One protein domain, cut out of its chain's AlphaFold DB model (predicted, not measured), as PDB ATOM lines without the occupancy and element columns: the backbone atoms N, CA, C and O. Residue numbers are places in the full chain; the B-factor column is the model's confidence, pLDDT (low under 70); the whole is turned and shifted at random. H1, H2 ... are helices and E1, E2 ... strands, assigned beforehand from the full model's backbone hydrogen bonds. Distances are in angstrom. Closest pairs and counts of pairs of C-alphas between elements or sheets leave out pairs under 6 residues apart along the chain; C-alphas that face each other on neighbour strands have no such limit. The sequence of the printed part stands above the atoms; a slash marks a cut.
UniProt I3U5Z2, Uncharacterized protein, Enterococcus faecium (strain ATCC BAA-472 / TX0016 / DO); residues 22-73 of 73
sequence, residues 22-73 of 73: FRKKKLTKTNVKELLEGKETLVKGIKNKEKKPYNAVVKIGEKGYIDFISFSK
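What this domain is: This is residues 22 to 73 of the 73 residues of an uncharacterized protein of Enterococcus faecium (strain ATCC BAA-472 / TX0016 / DO) (UniProt I3U5Z2). A strongly twisted sheet of three strands, E1, E2 and E3, is joined by hairpins into a ribbon that folds back on itself twice, and one short helix, H1, packs over one face of it, near the start of E1 and the end of E2. The long axis runs from the link after H1 at one end to the link between E1 and E2 at the other. The printed part has 52 residues with one named helix followed by three named strands, in the order H1, E1, E2, E3; the sheet's order is E1, E2, E3, all antiparallel, and the class is mixed, helices and strands. The whole is compact, with a radius of gyration of the C-alphas of 10.7 A, and its C-alphas span 31 by 20 by 20 A, only just elongated.

Where its parts are: Residues 22 to 28 come before the first named element. H1 is residues 29 to 36, 10.5 A from first to last C-alpha, and begins with C-alpha 29 at (-54.914, -45.614, -14.238). E1, residues 41 to 47, is 17.0 A long and begins with C-alpha 41 at (-45.064, -44.944, -9.122). E2, residues 53 to 60, is the longest strand by residues and measures 22.0 A. E3, residues 66 to 72, is 15.9 A long and ends with C-alpha 72 at (-35.581, -43.672, -13.553).

How they stand to each other: The three strands make a meander, each strand the antiparallel neighbour of the one before; E2 is the inner strand, and E1 and E3 are the edge strands. E1 and E2 form a hairpin, with 142 degrees between their directions; N 43 and O 56 are 2.8 A apart and N 58 and O 41 are 2.9 A apart, within hydrogen-bond range. E2 and E3 form a hairpin at 137 degrees, with N 57 and O 70 at 2.8 A and N 67 and O 59 at 2.8 A. H1 is on the sheet at a height of 8.0 A. It lies over E1 and, only just, over E2, on which 3 of its C-alphas fall. It runs slantwise to the strands, at 50 degrees to E1 on the local plane. The closest C-alphas of H1 and E1 are those of Asn 31 and Thr 41, 5.6 A apart; those of H1 and E2 are Leu 35 and Ile 60, at 5.9 A. In H1 every O i to N i+4 pair is within hydrogen-bond range.

The domain as a whole: The two C-alphas farthest apart are those of Glu 37 and Glu 50, at 32.4 A. The C-alphas of Phe 22 and Lys 73, the chain's last residue, are 18.1 A apart. The printed part has no cut, and the links H1 to E1, E1 to E2 and E2 to E3 are tight. The mean pLDDT of the printed part is 88.3, and no printed residue is under 70.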
ATOM      1  N   PHE A  22     -49.240 -34.856 -14.712       84.62
ATOM      2  CA  PHE A  22     -47.937 -34.544 -14.135       84.62
ATOM      3  C   PHE A  22     -47.009 -34.007 -15.226       84.62
ATOM      4  O   PHE A  22     -46.736 -34.697 -16.206       84.62
ATOM      5  N   ARG A  23     -46.531 -32.761 -15.104       83.81
ATOM      6  CA  ARG A  23     -45.641 -32.118 -16.102       83.81
ATOM      7  C   ARG A  23     -46.146 -32.266 -17.552       83.81
ATOM      8  O   ARG A  23     -45.397 -32.639 -18.451       83.81
ATOM      9  N   LYS A  24     -47.437 -31.978 -17.776       83.94
ATOM     10  CA  LYS A  24     -48.147 -32.123 -19.069       83.94
ATOM     11  C   LYS A  24     -48.270 -33.567 -19.588       83.94
ATOM     12  O   LYS A  24     -48.737 -33.773 -20.706       83.94
ATOM     13  N   LYS A  25     -47.882 -34.568 -18.797       87.25
ATOM     14  CA  LYS A  25     -48.079 -35.988 -19.088       87.25
ATOM     15  C   LYS A  25     -49.289 -36.499 -18.313       87.25
ATOM     16  O   LYS A  25     -49.337 -36.370 -17.094       87.25
ATOM     17  N   LYS A  26     -50.249 -37.091 -19.020       88.25
ATOM     18  CA  LYS A  26     -51.383 -37.782 -18.398       88.25
ATOM     19  C   LYS A  26     -50.894 -39.033 -17.666       88.25
ATOM     20  O   LYS A  26     -50.144 -39.825 -18.248       88.25
ATOM     21  N   LEU A  27     -51.300 -39.188 -16.411       88.94
ATOM     22  CA  LEU A  27     -51.025 -40.386 -15.622       88.94
ATOM     23  C   LEU A  27     -51.897 -41.549 -16.098       88.94
ATOM     24  O   LEU A  27     -53.035 -41.368 -16.535       88.94
ATOM     25  N   THR A  28     -51.355 -42.761 -16.030       90.75
ATOM     26  CA  THR A  28     -52.122 -43.980 -16.304       90.75
ATOM     27  C   THR A  28     -53.006 -44.320 -15.105       90.75
ATOM     28  O   THR A  28     -52.737 -43.898 -13.981       90.75
ATOM     29  N   LYS A  29     -54.046 -45.133 -15.326       89.81
ATOM     30  CA  LYS A  29     -54.914 -45.614 -14.238       89.81
ATOM     31  C   LYS A  29     -54.118 -46.329 -13.141       89.81
ATOM     32  O   LYS A  29     -54.419 -46.148 -11.970       89.81
ATOM     33  N   THR A  30     -53.092 -47.092 -13.522       90.75
ATOM     34  CA  THR A  30     -52.190 -47.769 -12.583       90.75
ATOM     35  C   THR A  30     -51.439 -46.767 -11.719       90.75
ATOM     36  O   THR A  30     -51.513 -46.862 -10.503       90.75
ATOM     37  N   ASN A  31     -50.818 -45.752 -12.326       89.81
ATOM     38  CA  ASN A  31     -50.068 -44.742 -11.583       89.81
ATOM     39  C   ASN A  31     -50.974 -43.969 -10.621       89.81
ATOM     40  O   ASN A  31     -50.600 -43.726  -9.483       89.81
ATOM     41  N   VAL A  32     -52.183 -43.610 -11.064       88.31
ATOM     42  CA  VAL A  32     -53.187 -42.969 -10.204       88.31
ATOM     43  C   VAL A  32     -53.546 -43.877  -9.028       88.31
ATOM     44  O   VAL A  32     -53.568 -43.408  -7.898       88.31
ATOM     45  N   LYS A  33     -53.791 -45.168  -9.273       88.75
ATOM     46  CA  LYS A  33     -54.123 -46.132  -8.221       88.75
ATOM     47  C   LYS A  33     -52.989 -46.272  -7.201       88.75
ATOM     48  O   LYS A  33     -53.248 -46.153  -6.011       88.75
ATOM     49  N   GLU A  34     -51.750 -46.450  -7.655       91.00
ATOM     50  CA  GLU A  34     -50.582 -46.553  -6.771       91.00
ATOM     51  C   GLU A  34     -50.393 -45.291  -5.927       91.00
ATOM     52  O   GLU A  34     -50.193 -45.383  -4.720       91.00
ATOM     53  N   LEU A  35     -50.543 -44.114  -6.540       88.19
ATOM     54  CA  LEU A  35     -50.469 -42.838  -5.836       88.19
ATOM     55  C   LEU A  35     -51.561 -42.725  -4.764       88.19
ATOM     56  O   LEU A  35     -51.259 -42.346  -3.638       88.19
ATOM     57  N   LEU A  36     -52.805 -43.102  -5.078       84.69
ATOM     58  CA  LEU A  36     -53.918 -43.114  -4.119       84.69
ATOM     59  C   LEU A  36     -53.719 -44.126  -2.980       84.69
ATOM     60  O   LEU A  36     -54.171 -43.878  -1.867       84.69
ATOM     61  N   GLU A  37     -53.031 -45.240  -3.237       87.25
ATOM     62  CA  GLU A  37     -52.605 -46.200  -2.210       87.25
ATOM     63  C   GLU A  37     -51.431 -45.681  -1.352       87.25
ATOM     64  O   GLU A  37     -51.008 -46.364  -0.422       87.25
ATOM     65  N   GLY A  38     -50.888 -44.494  -1.651       85.94
ATOM     66  CA  GLY A  38     -49.731 -43.916  -0.961       85.94
ATOM     67  C   GLY A  38     -48.388 -44.503  -1.401       85.94
ATOM     68  O   GLY A  38     -47.387 -44.327  -0.709       85.94
ATOM     69  N   LYS A  39     -48.350 -45.208  -2.538       90.38
ATOM     70  CA  LYS A  39     -47.142 -45.821  -3.100       90.38
ATOM     71  C   LYS A  39     -46.444 -44.890  -4.087       90.38
ATOM     72  O   LYS A  39     -47.027 -43.961  -4.653       90.38
ATOM     73  N   GLU A  40     -45.170 -45.174  -4.309       93.69
ATOM     74  CA  GLU A  40     -44.377 -44.547  -5.360       93.69
ATOM     75  C   GLU A  40     -44.698 -45.212  -6.704       93.69
ATOM     76  O   GLU A  40     -44.870 -46.427  -6.774       93.69
ATOM     77  N   THR A  41     -44.770 -44.429  -7.779       94.25
ATOM     78  CA  THR A  41     -45.064 -44.944  -9.122       94.25
ATOM     79  C   THR A  41     -44.111 -44.379 -10.167       94.25
ATOM     80  O   THR A  41     -43.607 -43.258 -10.053       94.25
ATOM     81  N   LEU A  42     -43.885 -45.153 -11.228       93.81
ATOM     82  CA  LEU A  42     -43.031 -44.780 -12.346       93.81
ATOM     83  C   LEU A  42     -43.847 -44.121 -13.463       93.81
ATOM     84  O   LEU A  42     -44.661 -44.748 -14.145       93.81
ATOM     85  N   VAL A  43     -43.571 -42.851 -13.727       92.69
ATOM     86  CA  VAL A  43     -44.148 -42.110 -14.850       92.69
ATOM     87  C   VAL A  43     -43.137 -42.080 -15.993       92.69
ATOM     88  O   VAL A  43     -42.077 -41.465 -15.888       92.69
ATOM     89  N   LYS A  44     -43.479 -42.735 -17.107       91.31
ATOM     90  CA  LYS A  44     -42.615 -42.831 -18.292       91.31
ATOM     91  C   LYS A  44     -42.929 -41.769 -19.342       91.31
ATOM     92  O   LYS A  44     -44.089 -41.394 -19.548       91.31
ATOM     93  N   GLY A  45     -41.898 -41.336 -20.066       89.69
ATOM     94  CA  GLY A  45     -42.048 -40.458 -21.231       89.69
ATOM     95  C   GLY A  45     -42.552 -39.054 -20.889       89.69
ATOM     96  O   GLY A  45     -43.374 -38.492 -21.621       89.69
ATOM     97  N   ILE A  46     -42.087 -38.500 -19.770       91.44
ATOM     98  CA  ILE A  46     -42.294 -37.092 -19.427       91.44
ATOM     99  C   ILE A  46     -41.338 -36.261 -20.281       91.44
ATOM    100  O   ILE A  46     -40.163 -36.593 -20.392       91.44
ATOM    101  N   LYS A  47     -41.819 -35.180 -20.899       89.69
ATOM    102  CA  LYS A  47     -40.971 -34.292 -21.707       89.69
ATOM    103  C   LYS A  47     -40.390 -33.188 -20.828       89.69
ATOM    104  O   LYS A  47     -41.142 -32.477 -20.160       89.69
ATOM    105  N   ASN A  48     -39.067 -33.034 -20.833       86.94
ATOM    106  CA  ASN A  48     -38.415 -31.896 -20.184       86.94
ATOM    107  C   ASN A  48     -38.553 -30.615 -21.041       86.94
ATOM    108  O   ASN A  48     -39.161 -30.629 -22.116       86.94
ATOM    109  N   LYS A  49     -37.979 -29.495 -20.577       87.12
ATOM    110  CA  LYS A  49     -37.987 -28.222 -21.327       87.12
ATOM    111  C   LYS A  49     -37.335 -28.345 -22.715       87.12
ATOM    112  O   LYS A  49     -37.802 -27.719 -23.655       87.12
ATOM    113  N   GLU A  50     -36.326 -29.203 -22.856       89.31
ATOM    114  CA  GLU A  50     -35.639 -29.509 -24.122       89.31
ATOM    115  C   GLU A  50     -36.381 -30.545 -24.992       89.31
ATOM    116  O   GLU A  50     -35.832 -31.028 -25.979       89.31
ATOM    117  N   LYS A  51     -37.622 -30.919 -24.642       86.19
ATOM    118  CA  LYS A  51     -38.426 -31.962 -25.312       86.19
ATOM    119  C   LYS A  51     -37.831 -33.378 -25.249       86.19
ATOM    120  O   LYS A  51     -38.378 -34.279 -25.886       86.19
ATOM    121  N   LYS A  52     -36.783 -33.608 -24.455       89.94
ATOM    122  CA  LYS A  52     -36.210 -34.940 -24.229       89.94
ATOM    123  C   LYS A  52     -37.131 -35.745 -23.299       89.94
ATOM    124  O   LYS A  52     -37.532 -35.218 -22.252       89.94
ATOM    125  N   PRO A  53     -37.516 -36.978 -23.674       91.69
ATOM    126  CA  PRO A  53     -38.301 -37.843 -22.809       91.69
ATOM    127  C   PRO A  53     -37.431 -38.376 -21.668       91.69
ATOM    128  O   PRO A  53     -36.285 -38.761 -21.881       91.69
ATOM    129  N   TYR A  54     -37.987 -38.425 -20.466       92.50
ATOM    130  CA  TYR A  54     -37.372 -39.072 -19.314       92.50
ATOM    131  C   TYR A  54     -38.434 -39.780 -18.472       92.50
ATOM    132  O   TYR A  54     -39.635 -39.497 -18.575       92.50
ATOM    133  N   ASN A  55     -37.977 -40.709 -17.638       93.56
ATOM    134  CA  ASN A  55     -38.814 -41.430 -16.694       93.56
ATOM    135  C   ASN A  55     -38.567 -40.881 -15.284       93.56
ATOM    136  O   ASN A  55     -37.437 -40.530 -14.937       93.56
ATOM    137  N   ALA A  56     -39.613 -40.789 -14.469       93.81
ATOM    138  CA  ALA A  56     -39.504 -40.312 -13.096       93.81
ATOM    139  C   ALA A  56     -40.314 -41.175 -12.142       93.81
ATOM    140  O   ALA A  56     -41.454 -41.530 -12.442       93.81
ATOM    141  N   VAL A  57     -39.730 -41.448 -10.984       94.38
ATOM    142  CA  VAL A  57     -40.437 -41.985  -9.829       94.38
ATOM    143  C   VAL A  57     -41.061 -40.811  -9.084       94.38
ATOM    144  O   VAL A  57     -40.395 -39.805  -8.814       94.38
ATOM    145  N   VAL A  58     -42.355 -40.917  -8.803       93.19
ATOM    146  CA  VAL A  58     -43.132 -39.881  -8.120       93.19
ATOM    147  C   VAL A  58     -43.996 -40.491  -7.025       93.19
ATOM    148  O   VAL A  58     -44.369 -41.661  -7.113       93.19
ATOM    149  N   LYS A  59     -44.348 -39.693  -6.018       92.19
ATOM    150  CA  LYS A  59     -45.248 -40.098  -4.928       92.19
ATOM    151  C   LYS A  59     -46.201 -38.975  -4.548       92.19
ATOM    152  O   LYS A  59     -45.981 -37.831  -4.935       92.19
ATOM    153  N   ILE A  60     -47.235 -39.283  -3.770       88.12
ATOM    154  CA  ILE A  60     -48.038 -38.241  -3.123       88.12
ATOM    155  C   ILE A  60     -47.284 -37.751  -1.883       88.12
ATOM    156  O   ILE A  60     -46.978 -38.534  -0.986       88.12
ATOM    157  N   GLY A  61     -46.942 -36.465  -1.859       82.38
ATOM    158  CA  GLY A  61     -46.362 -35.796  -0.700       82.38
ATOM    159  C   GLY A  61     -47.404 -35.503   0.377       82.38
ATOM    160  O   GLY A  61     -48.608 -35.572   0.141       82.38
ATOM    161  N   GLU A  62     -46.953 -35.092   1.560       77.25
ATOM    162  CA  GLU A  62     -47.824 -34.819   2.721       77.25
ATOM    163  C   GLU A  62     -48.885 -33.745   2.448       77.25
ATOM    164  O   GLU A  62     -49.969 -33.741   3.024       77.25
ATOM    165  N   LYS A  63     -48.585 -32.841   1.514       70.19
ATOM    166  CA  LYS A  63     -49.495 -31.790   1.061       70.19
ATOM    167  C   LYS A  63     -50.454 -32.252  -0.037       70.19
ATOM    168  O   LYS A  63     -51.102 -31.406  -0.627       70.19
ATOM    169  N   GLY A  64     -50.506 -33.542  -0.374       73.06
ATOM    170  CA  GLY A  64     -51.382 -34.088  -1.415       73.06
ATOM    171  C   GLY A  64     -50.958 -33.783  -2.858       73.06
ATOM    172  O   GLY A  64     -51.699 -34.083  -3.791       73.06
ATOM    173  N   TYR A  65     -49.774 -33.202  -3.058       80.75
ATOM    174  CA  TYR A  65     -49.200 -32.969  -4.383       80.75
ATOM    175  C   TYR A  65     -48.339 -34.148  -4.828       80.75
ATOM    176  O   TYR A  65     -47.832 -34.908  -4.009       80.75
ATOM    177  N   ILE A  66     -48.150 -34.279  -6.139       86.25
ATOM    178  CA  ILE A  66     -47.219 -35.260  -6.693       86.25
ATOM    179  C   ILE A  66     -45.797 -34.717  -6.540       86.25
ATOM    180  O   ILE A  66     -45.402 -33.802  -7.269       86.25
ATOM    181  N   ASP A  67     -45.039 -35.309  -5.626       88.81
ATOM    182  CA  ASP A  67     -43.625 -35.035  -5.428       88.81
ATOM    183  C   ASP A  67     -42.765 -35.910  -6.335       88.81
ATOM    184  O   ASP A  67     -43.013 -37.099  -6.549       88.81
ATOM    185  N   PHE A  68     -41.721 -35.290  -6.877       91.06
ATOM    186  CA  PHE A  68     -40.681 -35.987  -7.614       91.06
ATOM    187  C   PHE A  68     -39.700 -36.626  -6.632       91.06
ATOM    188  O   PHE A  68     -39.182 -35.940  -5.755       91.06
ATOM    189  N   ILE A  69     -39.416 -37.914  -6.825       92.25
ATOM    190  CA  ILE A  69     -38.468 -38.662  -5.997       92.25
ATOM    191  C   ILE A  69     -37.130 -38.780  -6.702       92.25
ATOM    192  O   ILE A  69     -36.109 -38.306  -6.207       92.25
ATOM    193  N   SER A  70     -37.126 -39.394  -7.881       93.94
ATOM    194  CA  SER A  70     -35.894 -39.660  -8.612       93.94
ATOM    195  C   SER A  70     -36.148 -39.855 -10.101       93.94
ATOM    196  O   SER A  70     -37.267 -40.116 -10.555       93.94
ATOM    197  N   PHE A  71     -35.088 -39.704 -10.889       92.19
ATOM    198  CA  PHE A  71     -35.105 -40.117 -12.284       92.19
ATOM    199  C   PHE A  71     -34.973 -41.637 -12.349       92.19
ATOM    200  O   PHE A  71     -34.115 -42.213 -11.681       92.19
ATOM    201  N   SER A  72     -35.788 -42.273 -13.184       90.06
ATOM    202  CA  SER A  72     -35.581 -43.672 -13.553       90.06
ATOM    203  C   SER A  72     -34.831 -43.728 -14.873       90.06
ATOM    204  O   SER A  72     -35.129 -42.948 -15.784       90.06
ATOM    205  N   LYS A  73     -33.886 -44.667 -14.974       76.31
ATOM    206  CA  LYS A  73     -33.345 -45.098 -16.268       76.31
ATOM    207  C   LYS A  73     -34.442 -45.735 -17.122       76.31
ATOM    208  O   LYS A  73     -35.463 -46.192 -16.547       76.31
TER     209      LYS A  73